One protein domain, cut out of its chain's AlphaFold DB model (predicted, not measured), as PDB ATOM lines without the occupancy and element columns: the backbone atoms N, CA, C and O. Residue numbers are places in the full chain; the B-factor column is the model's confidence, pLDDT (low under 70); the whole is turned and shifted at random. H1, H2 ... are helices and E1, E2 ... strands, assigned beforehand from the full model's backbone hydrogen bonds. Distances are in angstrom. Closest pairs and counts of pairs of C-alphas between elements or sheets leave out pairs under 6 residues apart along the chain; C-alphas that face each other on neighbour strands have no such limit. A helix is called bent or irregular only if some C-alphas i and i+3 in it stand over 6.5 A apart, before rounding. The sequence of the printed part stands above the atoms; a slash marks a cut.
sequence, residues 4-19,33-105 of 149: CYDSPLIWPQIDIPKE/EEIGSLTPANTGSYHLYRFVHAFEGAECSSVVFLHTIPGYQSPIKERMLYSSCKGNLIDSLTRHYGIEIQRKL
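AT A GLANCE: This is residues 4 to 19 and 33 to 105 of the 149 residues of the protein "ADF-H domain-containing protein" of Rodentolepis nana (UniProt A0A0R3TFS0). A long, strongly twisted sheet of four strands has one face covered slantwise by a long bent helix, H2, while the short helix H1 only grazes the sheet. The long hairpin E2 and E3 lies between E1 and the short E4. The printed part has 89 residues, with E1, H1, E2, E3, H2 and E4 along the chain; the sheet, E1, E2, E3, E4, is mixed, and the class is mixed, helices and strands. It is only just compact, close to loose, with a radius of gyration of the C-alphas of 14.4 A, and spans 46 by 30 by 17 A.

IN THESE COORDINATES: E1, residues 7 to 15, begins at C-alpha 7 (182.424, 190.028, 161.796) and is 26.0 A long. H1 is residues 33 to 38, E2 residues 45 to 55, 28.5 A, and E3 residues 58 to 68, 29.9 A. H2, residues 76 to 97, was assigned as one helix by its hydrogen bonds but is bent, with C-alphas 84 and 87 6.8 A apart; its arms are H2a, residues 76 to 84, and H2b, residues 87 to 97. E4, residues 101 to 105, ends at C-alpha 105 (169.593, 183.777, 152.369).

HOW THE PARTS SIT: E1 and E2 are antiparallel, with N 48 and O 10 2.8 A apart. The hairpin E2 and E3 is antiparallel, with N 51 and O 62 2.8 A apart. E3 and E4 are parallel, with N 65 and O 103 2.9 A apart; E3, H2 and E4 form a strand-helix-strand unit, two parallel neighbour strands with a helix between, its crossover right-handed. H2a and H2b are on the same face, at heights over the sheet of 6.9 A and 9.1 A. Each O i to N i+4 pair is within hydrogen-bond range in H2a and H2b, and 1 of 2 in H1.

THE WHOLE: Residues 20 to 32 are not printed, and C-alphas 19 and 33 are 30.1 A apart across the cut. Of the links printed whole, none is long. Residue 4 alone has pLDDT under 70.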
ATOM      1  N   CYS A   4     184.527 180.609 164.519       68.12
ATOM      2  CA  CYS A   4     183.851 181.772 163.954       68.12
ATOM      3  C   CYS A   4     184.337 183.012 164.686       68.12
ATOM      4  O   CYS A   4     184.464 182.991 165.914       68.12
ATOM      5  N   TYR A   5     184.602 184.067 163.927       77.00
ATOM      6  CA  TYR A   5     185.036 185.345 164.465       77.00
ATOM      7  C   TYR A   5     183.927 186.375 164.317       77.00
ATOM      8  O   TYR A   5     183.168 186.363 163.341       77.00
ATOM      9  N   ASP A   6     183.869 187.297 165.270       81.00
ATOM     10  CA  ASP A   6     182.990 188.448 165.173       81.00
ATOM     11  C   ASP A   6     183.329 189.236 163.907       81.00
ATOM     12  O   ASP A   6     184.494 189.448 163.560       81.00
ATOM     13  N   SER A   7     182.288 189.622 163.184       85.12
ATOM     14  CA  SER A   7     182.424 190.028 161.796       85.12
ATOM     15  C   SER A   7     181.619 191.288 161.487       85.12
ATOM     16  O   SER A   7     180.633 191.575 162.172       85.12
ATOM     17  N   PRO A   8     182.006 192.059 160.455       88.94
ATOM     18  CA  PRO A   8     181.310 193.289 160.137       88.94
ATOM     19  C   PRO A   8     179.940 193.021 159.501       88.94
ATOM     20  O   PRO A   8     179.775 192.131 158.658       88.94
ATOM     21  N   LEU A   9     178.979 193.852 159.896       92.50
ATOM     22  CA  LEU A   9     177.580 193.849 159.488       92.50
ATOM     23  C   LEU A   9     177.210 195.237 158.960       92.50
ATOM     24  O   LEU A   9     177.451 196.245 159.625       92.50
ATOM     25  N   ILE A  10     176.573 195.286 157.795       92.94
ATOM     26  CA  ILE A  10     175.921 196.484 157.260       92.94
ATOM     27  C   ILE A  10     174.436 196.176 157.125       92.94
ATOM     28  O   ILE A  10     174.066 195.103 156.648       92.94
ATOM     29  N   TRP A  11     173.587 197.116 157.522       91.31
ATOM     30  CA  TRP A  11     172.140 196.950 157.510       91.31
ATOM     31  C   TRP A  11     171.466 198.017 156.639       91.31
ATOM     32  O   TRP A  11     171.162 199.118 157.107       91.31
ATOM     33  N   PRO A  12     171.237 197.711 155.349       92.50
ATOM     34  CA  PRO A  12     170.426 198.548 154.477       92.50
ATOM     35  C   PRO A  12     168.930 198.439 154.802       92.50
ATOM     36  O   PRO A  12     168.407 197.343 155.017       92.50
ATOM     37  N   GLN A  13     168.225 199.567 154.760       91.69
ATOM     38  CA  GLN A  13     166.769 199.646 154.892       91.69
ATOM     39  C   GLN A  13     166.152 200.490 153.777       91.69
ATOM     40  O   GLN A  13     166.823 201.319 153.161       91.69
ATOM     41  N   ILE A  14     164.863 200.254 153.515       91.81
ATOM     42  CA  ILE A  14     164.078 200.993 152.522       91.81
ATOM     43  C   ILE A  14     163.276 202.095 153.227       91.81
ATOM     44  O   ILE A  14     162.417 201.804 154.061       91.81
ATOM     45  N   ASP A  15     163.507 203.352 152.852       91.38
ATOM     46  CA  ASP A  15     162.626 204.480 153.175       91.38
ATOM     47  C   ASP A  15     161.436 204.445 152.199       91.38
ATOM     48  O   ASP A  15     161.540 204.869 151.048       91.38
ATOM     49  N   ILE A  16     160.306 203.870 152.629       89.25
ATOM     50  CA  ILE A  16     159.122 203.668 151.771       89.25
ATOM     51  C   ILE A  16     158.529 204.996 151.261       89.25
ATOM     52  O   ILE A  16     158.149 205.041 150.092       89.25
ATOM     53  N   PRO A  17     158.388 206.059 152.081       91.19
ATOM     54  CA  PRO A  17     157.937 207.362 151.591       91.19
ATOM     55  C   PRO A  17     158.842 207.998 150.534       91.19
ATOM     56  O   PRO A  17     158.321 208.645 149.628       91.19
ATOM     57  N   LYS A  18     160.167 207.855 150.664       93.62
ATOM     58  CA  LYS A  18     161.131 208.466 149.730       93.62
ATOM     59  C   LYS A  18     161.530 207.566 148.568       93.62
ATOM     60  O   LYS A  18     162.116 208.059 147.615       93.62
ATOM     61  N   GLU A  19     161.203 206.279 148.643       91.56
ATOM     62  CA  GLU A  19     161.603 205.256 147.671       91.56
ATOM     63  C   GLU A  19     163.132 205.125 147.537       91.56
ATOM     64  O   GLU A  19     163.672 204.872 146.463       91.56
ATOM     65  N   GLU A  33     174.276 185.070 165.562       90.88
ATOM     66  CA  GLU A  33     173.187 184.917 166.532       90.88
ATOM     67  C   GLU A  33     172.728 186.260 167.130       90.88
ATOM     68  O   GLU A  33     171.618 186.377 167.647       90.88
ATOM     69  N   GLU A  34     173.572 187.292 167.059       90.38
ATOM     70  CA  GLU A  34     173.274 188.633 167.566       90.38
ATOM     71  C   GLU A  34     172.519 189.482 166.537       90.38
ATOM     72  O   GLU A  34     171.816 190.414 166.914       90.38
ATOM     73  N   ILE A  35     172.589 189.155 165.242       90.12
ATOM     74  CA  ILE A  35     171.943 189.946 164.175       90.12
ATOM     75  C   ILE A  35     170.433 190.074 164.426       90.12
ATOM     76  O   ILE A  35     169.859 191.151 164.258       90.12
ATOM     77  N   GLY A  36     169.795 189.001 164.901       87.19
ATOM     78  CA  GLY A  36     168.367 189.007 165.203       87.19
ATOM     79  C   GLY A  36     167.964 189.927 166.349       87.19
ATOM     80  O   GLY A  36     166.900 190.531 166.285       87.19
ATOM     81  N   SER A  37     168.802 190.073 167.380       87.25
ATOM     82  CA  SER A  37     168.499 190.958 168.515       87.25
ATOM     83  C   SER A  37     168.715 192.434 168.182       87.25
ATOM     84  O   SER A  37     168.112 193.303 168.811       87.25
ATOM     85  N   LEU A  38     169.550 192.715 167.179       85.75
ATOM     86  CA  LEU A  38     169.784 194.058 166.656       85.75
ATOM     87  C   LEU A  38     168.705 194.502 165.667       85.75
ATOM     88  O   LEU A  38     168.501 195.700 165.487       85.75
ATOM     89  N   THR A  39     168.018 193.550 165.037       85.62
ATOM     90  CA  THR A  39     167.023 193.848 164.011       85.62
ATOM     91  C   THR A  39     165.651 194.134 164.646       85.62
ATOM     92  O   THR A  39     165.162 193.332 165.444       85.62
ATOM     93  N   PRO A  40     164.986 195.251 164.302       81.94
ATOM     94  CA  PRO A  40     163.668 195.611 164.770       81.94
ATOM     95  C   PRO A  40     162.667 194.531 164.416       81.94
ATOM     96  O   PRO A  40     162.568 194.080 163.271       81.94
ATOM     97  N   ALA A  41     161.864 194.173 165.410       72.81
ATOM     98  CA  ALA A  41     160.714 193.332 165.181       72.81
ATOM     99  C   ALA A  41     159.761 194.007 164.175       72.81
ATOM    100  O   ALA A  41     159.579 195.224 164.184       72.81
ATOM    101  N   ASN A  42     159.103 193.193 163.351       74.31
ATOM    102  CA  ASN A  42     157.946 193.576 162.527       74.31
ATOM    103  C   ASN A  42     158.231 194.436 161.286       74.31
ATOM    104  O   ASN A  42     157.283 194.801 160.596       74.31
ATOM    105  N   THR A  43     159.498 194.680 160.942       79.50
ATOM    106  CA  THR A  43     159.884 195.340 159.680       79.50
ATOM    107  C   THR A  43     160.758 194.446 158.812       79.50
ATOM    108  O   THR A  43     161.538 193.647 159.330       79.50
ATOM    109  N   GLY A  44     160.618 194.566 157.490       83.19
ATOM    110  CA  GLY A  44     161.540 193.921 156.555       83.19
ATOM    111  C   GLY A  44     162.949 194.496 156.712       83.19
ATOM    112  O   GLY A  44     163.108 195.674 157.033       83.19
ATOM    113  N   SER A  45     163.985 193.681 156.532       88.88
ATOM    114  CA  SER A  45     165.372 194.140 156.616       88.88
ATOM    115  C   SER A  45     166.289 193.386 155.662       88.88
ATOM    116  O   SER A  45     166.092 192.210 155.347       88.88
ATOM    117  N   TYR A  46     167.310 194.094 155.184       93.81
ATOM    118  CA  TYR A  46     168.441 193.487 154.504       93.81
ATOM    119  C   TYR A  46     169.656 193.549 155.406       93.81
ATOM    120  O   TYR A  46     169.890 194.552 156.074       93.81
ATOM    121  N   HIS A  47     170.491 192.526 155.353       94.56
ATOM    122  CA  HIS A  47     171.787 192.575 155.999       94.56
ATOM    123  C   HIS A  47     172.861 192.078 155.052       94.56
ATOM    124  O   HIS A  47     172.701 191.071 154.365       94.56
ATOM    125  N   LEU A  48     173.978 192.786 155.034       94.69
ATOM    126  CA  LEU A  48     175.193 192.360 154.374       94.69
ATOM    127  C   LEU A  48     176.198 192.008 155.464       94.69
ATOM    128  O   LEU A  48     176.667 192.882 156.194       94.69
ATOM    129  N   TYR A  49     176.494 190.722 155.591       95.00
ATOM    130  CA  TYR A  49     177.309 190.192 156.673       95.00
ATOM    131  C   TYR A  49     178.522 189.457 156.108       95.00
ATOM    132  O   TYR A  49     178.386 188.563 155.272       95.00
ATOM    133  N   ARG A  50     179.727 189.833 156.543       94.00
ATOM    134  CA  ARG A  50     180.970 189.189 156.095       94.00
ATOM    135  C   ARG A  50     181.374 188.109 157.084       94.00
ATOM    136  O   ARG A  50     182.150 188.373 157.984       94.00
ATOM    137  N   PHE A  51     180.901 186.891 156.897       93.62
ATOM    138  CA  PHE A  51     181.178 185.782 157.798       93.62
ATOM    139  C   PHE A  51     182.626 185.281 157.683       93.62
ATOM    140  O   PHE A  51     182.991 184.609 156.712       93.62
ATOM    141  N   VAL A  52     183.453 185.606 158.679       92.19
ATOM    142  CA  VAL A  52     184.832 185.111 158.800       92.19
ATOM    143  C   VAL A  52     184.854 183.851 159.667       92.19
ATOM    144  O   VAL A  52     184.444 183.874 160.829       92.19
ATOM    145  N   HIS A  53     185.326 182.743 159.102       90.38
ATOM    146  CA  HIS A  53     185.288 181.434 159.749       90.38
ATOM    147  C   HIS A  53     186.428 180.526 159.278       90.38
ATOM    148  O   HIS A  53     186.948 180.684 158.177       90.38
ATOM    149  N   ALA A  54     186.799 179.549 160.101       89.19
ATOM    150  CA  ALA A  54     187.750 178.506 159.734       89.19
ATOM    151  C   ALA A  54     187.014 177.247 159.254       89.19
ATOM    152  O   ALA A  54     186.156 176.721 159.971       89.19
ATOM    153  N   PHE A  55     187.380 176.743 158.076       86.88
ATOM    154  CA  PHE A  55     186.861 175.500 157.500       86.88
ATOM    155  C   PHE A  55     188.026 174.661 156.958       86.88
ATOM    156  O   PHE A  55     188.914 175.185 156.294       86.88
ATOM    157  N   GLU A  56     188.078 173.373 157.317       86.56
ATOM    158  CA  GLU A  56     189.142 172.430 156.903       86.56
ATOM    159  C   GLU A  56     190.590 172.903 157.166       86.56
ATOM    160  O   GLU A  56     191.538 172.480 156.513       86.56
ATOM    161  N   GLY A  57     190.783 173.753 158.182       83.25
ATOM    162  CA  GLY A  57     192.101 174.272 158.566       83.25
ATOM    163  C   GLY A  57     192.544 175.528 157.810       83.25
ATOM    164  O   GLY A  57     193.631 176.027 158.088       83.25
ATOM    165  N   ALA A  58     191.708 176.067 156.918       86.88
ATOM    166  CA  ALA A  58     191.912 177.355 156.263       86.88
ATOM    167  C   ALA A  58     190.948 178.416 156.815       86.88
ATOM    168  O   ALA A  58     189.798 178.117 157.149       86.88
ATOM    169  N   GLU A  59     191.412 179.664 156.903       88.25
ATOM    170  CA  GLU A  59     190.544 180.804 157.197       88.25
ATOM    171  C   GLU A  59     189.860 181.292 155.920       88.25
ATOM    172  O   GLU A  59     190.502 181.590 154.912       88.25
ATOM    173  N   CYS A  60     188.539 181.391 155.990       89.12
ATOM    174  CA  CYS A  60     187.662 181.786 154.904       89.12
ATOM    175  C   CYS A  60     186.897 183.047 155.308       89.12
ATOM    176  O   CYS A  60     186.472 183.209 156.454       89.12
ATOM    177  N   SER A  61     186.664 183.941 154.347       90.88
ATOM    178  CA  SER A  61     185.752 185.067 154.529       90.88
ATOM    179  C   SER A  61     184.709 185.073 153.427       90.88
ATOM    180  O   SER A  61     185.051 185.148 152.246       90.88
ATOM    181  N   SER A  62     183.448 185.026 153.835       93.31
ATOM    182  CA  SER A  62     182.308 184.841 152.949       93.31
ATOM    183  C   SER A  62     181.296 185.952 153.149       93.31
ATOM    184  O   SER A  62     180.777 186.123 154.247       93.31
ATOM    185  N   VAL A  63     180.992 186.717 152.100       94.62
ATOM    186  CA  VAL A  63     179.930 187.728 152.180       94.62
ATOM    187  C   VAL A  63     178.583 187.056 151.945       94.62
ATOM    188  O   VAL A  63     178.343 186.456 150.894       94.62
ATOM    189  N   VAL A  64     177.704 187.170 152.934       95.19
ATOM    190  CA  VAL A  64     176.348 186.633 152.928       95.19
ATOM    191  C   VAL A  64     175.365 187.797 152.922       95.19
ATOM    192  O   VAL A  64     175.457 188.719 153.733       95.19
ATOM    193  N   PHE A  65     174.421 187.753 151.990       95.81
ATOM    194  CA  PHE A  65     173.291 188.666 151.945       95.81
ATOM    195  C   PHE A  65     172.093 188.000 152.612       95.81
ATOM    196  O   PHE A  65     171.660 186.934 152.176       95.81
ATOM    197  N   LEU A  66     171.566 188.625 153.656       93.81
ATOM    198  CA  LEU A  66     170.399 188.171 154.395       93.81
ATOM    199  C   LEU A  66     169.216 189.065 154.040       93.81
ATOM    200  O   LEU A  66     169.329 190.290 154.019       93.81
ATOM    201  N   HIS A  67     168.080 188.441 153.787       92.38
ATOM    202  CA  HIS A  67     166.809 189.103 153.572       92.38
ATOM    203  C   HIS A  67     165.803 188.539 154.565       92.38
ATOM    204  O   HIS A  67     165.517 187.343 154.555       92.38
ATOM    205  N   THR A  68     165.287 189.398 155.432       88.38
ATOM    206  CA  THR A  68     164.343 189.015 156.478       88.38
ATOM    207  C   THR A  68     163.050 189.782 156.286       88.38
ATOM    208  O   THR A  68     163.038 191.004 156.142       88.38
ATOM    209  N   ILE A  69     161.934 189.055 156.256       83.06
ATOM    210  CA  ILE A  69     160.597 189.644 156.225       83.06
ATOM    211  C   ILE A  69     159.792 189.003 157.355       83.06
ATOM    212  O   ILE A  69     159.471 187.817 157.275       83.06
ATOM    213  N   PRO A  70     159.396 189.765 158.388       74.69
ATOM    214  CA  PRO A  70     158.513 189.257 159.423       74.69
ATOM    215  C   PRO A  70     157.107 189.127 158.830       74.69
ATOM    216  O   PRO A  70     156.378 190.115 158.727       74.69
ATOM    217  N   GLY A  71     156.768 187.902 158.413       74.56
ATOM    218  CA  GLY A  71     155.577 187.481 157.659       74.56
ATOM    219  C   GLY A  71     154.373 188.431 157.681       74.56
ATOM    220  O   GLY A  71     154.366 189.466 157.020       74.56
ATOM    221  N   TYR A  72     153.304 188.084 158.400       75.19
ATOM    222  CA  TYR A  72     152.064 188.883 158.414       75.19
ATOM    223  C   TYR A  72     152.132 190.154 159.278       75.19
ATOM    224  O   TYR A  72     151.169 190.914 159.302       75.19
ATOM    225  N   GLN A  73     153.245 190.389 159.977       78.44
ATOM    226  CA  GLN A  73     153.398 191.528 160.893       78.44
ATOM    227  C   GLN A  73     153.738 192.833 160.158       78.44
ATOM    228  O   GLN A  73     153.457 193.915 160.664       78.44
ATOM    229  N   SER A  74     154.289 192.729 158.947       81.75
ATOM    230  CA  SER A  74     154.592 193.863 158.070       81.75
ATOM    231  C   SER A  74     153.424 194.186 157.109       81.75
ATOM    232  O   SER A  74     152.628 193.307 156.760       81.75
ATOM    233  N   PRO A  75     153.269 195.431 156.628       86.50
ATOM    234  CA  PRO A  75     152.308 195.768 155.574       86.50
ATOM    235  C   PRO A  75     152.611 195.055 154.244       86.50
ATOM    236  O   PRO A  75     153.768 194.867 153.877       86.50
ATOM    237  N   ILE A  76     151.576 194.731 153.450       88.69
ATOM    238  CA  ILE A  76     151.750 194.104 152.117       88.69
ATOM    239  C   ILE A  76     152.682 194.943 151.230       88.69
ATOM    240  O   ILE A  76     153.568 194.390 150.584       88.69
ATOM    241  N   LYS A  77     152.504 196.274 151.224       88.56
ATOM    242  CA  LYS A  77     153.334 197.200 150.438       88.56
ATOM    243  C   LYS A  77     154.815 197.058 150.790       88.56
ATOM    244  O   LYS A  77     155.642 196.954 149.894       88.56
ATOM    245  N   GLU A  78     155.131 197.016 152.081       88.56
ATOM    246  CA  GLU A  78     156.501 196.873 152.570       88.56
ATOM    247  C   GLU A  78     157.110 195.544 152.120       88.56
ATOM    248  O   GLU A  78     158.161 195.539 151.484       88.56
ATOM    249  N   ARG A  79     156.410 194.423 152.332       88.19
ATOM    250  CA  ARG A  79     156.886 193.102 151.888       88.19
ATOM    251  C   ARG A  79     157.190 193.043 150.397       88.19
ATOM    252  O   ARG A  79     158.200 192.467 149.988       88.19
ATOM    253  N   MET A  80     156.311 193.629 149.586       90.69
ATOM    254  CA  MET A  80     156.476 193.649 148.135       90.69
ATOM    255  C   MET A  80     157.679 194.498 147.724       90.69
ATOM    256  O   MET A  80     158.434 194.076 146.851       90.69
ATOM    257  N   LEU A  81     157.906 195.643 148.377       91.69
ATOM    258  CA  LEU A  81     159.080 196.483 148.128       91.69
ATOM    259  C   LEU A  81     160.377 195.764 148.512       91.69
ATOM    260  O   LEU A  81     161.268 195.649 147.673       91.69
ATOM    261  N   TYR A  82     160.456 195.184 149.714       91.56
ATOM    262  CA  TYR A  82     161.630 194.414 150.145       91.56
ATOM    263  C   TYR A  82     161.899 193.188 149.251       91.56
ATOM    264  O   TYR A  82     163.046 192.832 148.983       91.56
ATOM    265  N   SER A  83     160.870 192.575 148.676       90.31
ATOM    266  CA  SER A  83     161.081 191.479 147.720       90.31
ATOM    267  C   SER A  83     161.547 191.983 146.348       90.31
ATOM    268  O   SER A  83     162.446 191.397 145.743       90.31
ATOM    269  N   SER A  84     160.976 193.093 145.869       92.19
ATOM    270  CA  SER A  84     161.236 193.641 144.528       92.19
ATOM    271  C   SER A  84     162.593 194.341 144.427       92.19
ATOM    272  O   SER A  84     163.299 194.190 143.431       92.19
ATOM    273  N   CYS A  85     162.999 195.076 145.465       93.25
ATOM    274  CA  CYS A  85     164.245 195.845 145.483       93.25
ATOM    275  C   CYS A  85     165.495 194.980 145.718       93.25
ATOM    276  O   CYS A  85     166.603 195.418 145.404       93.25
ATOM    277  N   LYS A  86     165.334 193.738 146.203       93.38
ATOM    278  CA  LYS A  86     166.435 192.817 146.535       93.38
ATOM    279  C   LYS A  86     167.414 192.622 145.374       93.38
ATOM    280  O   LYS A  86     168.624 192.710 145.565       93.38
ATOM    281  N   GLY A  87     166.891 192.334 144.180       93.44
ATOM    282  CA  GLY A  87     167.714 192.075 142.994       93.44
ATOM    283  C   GLY A  87     168.561 193.287 142.615       93.44
ATOM    284  O   GLY A  87     169.778 193.175 142.501       93.44
ATOM    285  N   ASN A  88     167.924 194.456 142.531       93.56
ATOM    286  CA  ASN A  88     168.593 195.711 142.189       93.56
ATOM    287  C   ASN A  88     169.652 196.108 143.225       93.56
ATOM    288  O   ASN A  88     170.722 196.583 142.850       93.56
ATOM    289  N   LEU A  89     169.381 195.897 144.518       94.31
ATOM    290  CA  LEU A  89     170.352 196.167 145.578       94.31
ATOM    291  C   LEU A  89     171.593 195.281 145.429       94.31
ATOM    292  O   LEU A  89     172.712 195.786 145.449       94.31
ATOM    293  N   ILE A  90     171.403 193.975 145.233       95.00
ATOM    294  CA  ILE A  90     172.506 193.028 145.036       95.00
ATOM    295  C   ILE A  90     173.324 193.389 143.793       95.00
ATOM    296  O   ILE A  90     174.550 193.460 143.866       95.00
ATOM    297  N   ASP A  91     172.658 193.664 142.674       95.06
ATOM    298  CA  ASP A  91     173.327 194.041 141.430       95.06
ATOM    299  C   ASP A  91     174.126 195.339 141.593       95.06
ATOM    300  O   ASP A  91     175.244 195.440 141.084       95.06
ATOM    301  N   SER A  92     173.590 196.310 142.337       93.88
ATOM    302  CA  SER A  92     174.284 197.558 142.656       93.88
ATOM    303  C   SER A  92     175.536 197.310 143.507       93.88
ATOM    304  O   SER A  92     176.619 197.791 143.164       93.88
ATOM    305  N   LEU A  93     175.429 196.489 144.559       93.69
ATOM    306  CA  LEU A  93     176.557 196.106 145.419       93.69
ATOM    307  C   LEU A  93     177.675 195.416 144.624       93.69
ATOM    308  O   LEU A  93     178.852 195.732 144.803       93.69
ATOM    309  N   THR A  94     177.330 194.518 143.704       93.94
ATOM    310  CA  THR A  94     178.328 193.816 142.892       93.94
ATOM    311  C   THR A  94     178.934 194.716 141.812       93.94
ATOM    312  O   THR A  94     180.153 194.743 141.666       93.94
ATOM    313  N   ARG A  95     178.127 195.483 141.067       94.75
ATOM    314  CA  ARG A  95     178.620 196.279 139.925       94.75
ATOM    315  C   ARG A  95     179.348 197.553 140.336       94.75
ATOM    316  O   ARG A  95     180.349 197.893 139.716       94.75
ATOM    317  N   HIS A  96     178.838 198.272 141.336       94.12
ATOM    318  CA  HIS A  96     179.392 199.570 141.729       94.12
ATOM    319  C   HIS A  96     180.446 199.461 142.830       94.12
ATOM    320  O   HIS A  96     181.381 200.257 142.842       94.12
ATOM    321  N   TYR A  97     180.318 198.478 143.726       91.12
ATOM    322  CA  TYR A  97     181.220 198.315 144.871       91.12
ATOM    323  C   TYR A  97     182.119 197.076 144.773       91.12
ATOM    324  O   TYR A  97     182.978 196.890 145.629       91.12
ATOM    325  N   GLY A  98     181.945 196.230 143.749       91.44
ATOM    326  CA  GLY A  98     182.759 195.025 143.564       91.44
ATOM    327  C   GLY A  98     182.542 193.964 144.644       91.44
ATOM    328  O   GLY A  98     183.420 193.137 144.874       91.44
ATOM    329  N   ILE A  99     181.406 193.997 145.349       92.88
ATOM    330  CA  ILE A  99     181.135 193.066 146.447       92.88
ATOM    331  C   ILE A  99     180.620 191.741 145.877       92.88
ATOM    332  O   ILE A  99     179.522 191.665 145.315       92.88
ATOM    333  N   GLU A 100     181.404 190.682 146.071       92.38
ATOM    334  CA  GLU A 100     181.039 189.316 145.698       92.38
ATOM    335  C   GLU A 100     180.214 188.646 146.801       92.38
ATOM    336  O   GLU A 100     180.734 188.172 147.811       92.38
ATOM    337  N   ILE A 101     178.895 188.603 146.604       94.19
ATOM    338  CA  ILE A 101     177.970 187.929 147.519       94.19
ATOM    339  C   ILE A 101     177.984 186.430 147.215       94.19
ATOM    340  O   ILE A 101     177.479 185.992 146.180       94.19
ATOM    341  N   GLN A 102     178.515 185.640 148.143       93.69
ATOM    342  CA  GLN A 102     178.659 184.193 147.982       93.69
ATOM    343  C   GLN A 102     177.353 183.443 148.233       93.69
ATOM    344  O   GLN A 102     177.069 182.450 147.562       93.69
ATOM    345  N   ARG A 103     176.534 183.910 149.184       93.62
ATOM    346  CA  ARG A 103     175.216 183.328 149.469       93.62
ATOM    347  C   ARG A 103     174.169 184.394 149.736       93.62
ATOM    348  O   ARG A 103     174.445 185.414 150.357       93.62
ATOM    349  N   LYS A 104     172.958 184.123 149.251       94.62
ATOM    350  CA  LYS A 104     171.755 184.939 149.429       94.62
ATOM    351  C   LYS A 104     170.774 184.097 150.235       94.62
ATOM    352  O   LYS A 104     170.368 183.046 149.745       94.62
ATOM    353  N   LEU A 105     170.449 184.518 151.448       93.44
ATOM    354  CA  LEU A 105     169.593 183.777 152.369       93.44
ATOM    355  C   LEU A 105     168.330 184.575 152.647       93.44
ATOM    356  O   LEU A 105     168.385 185.788 152.843       93.44
TER     357      LEU A 105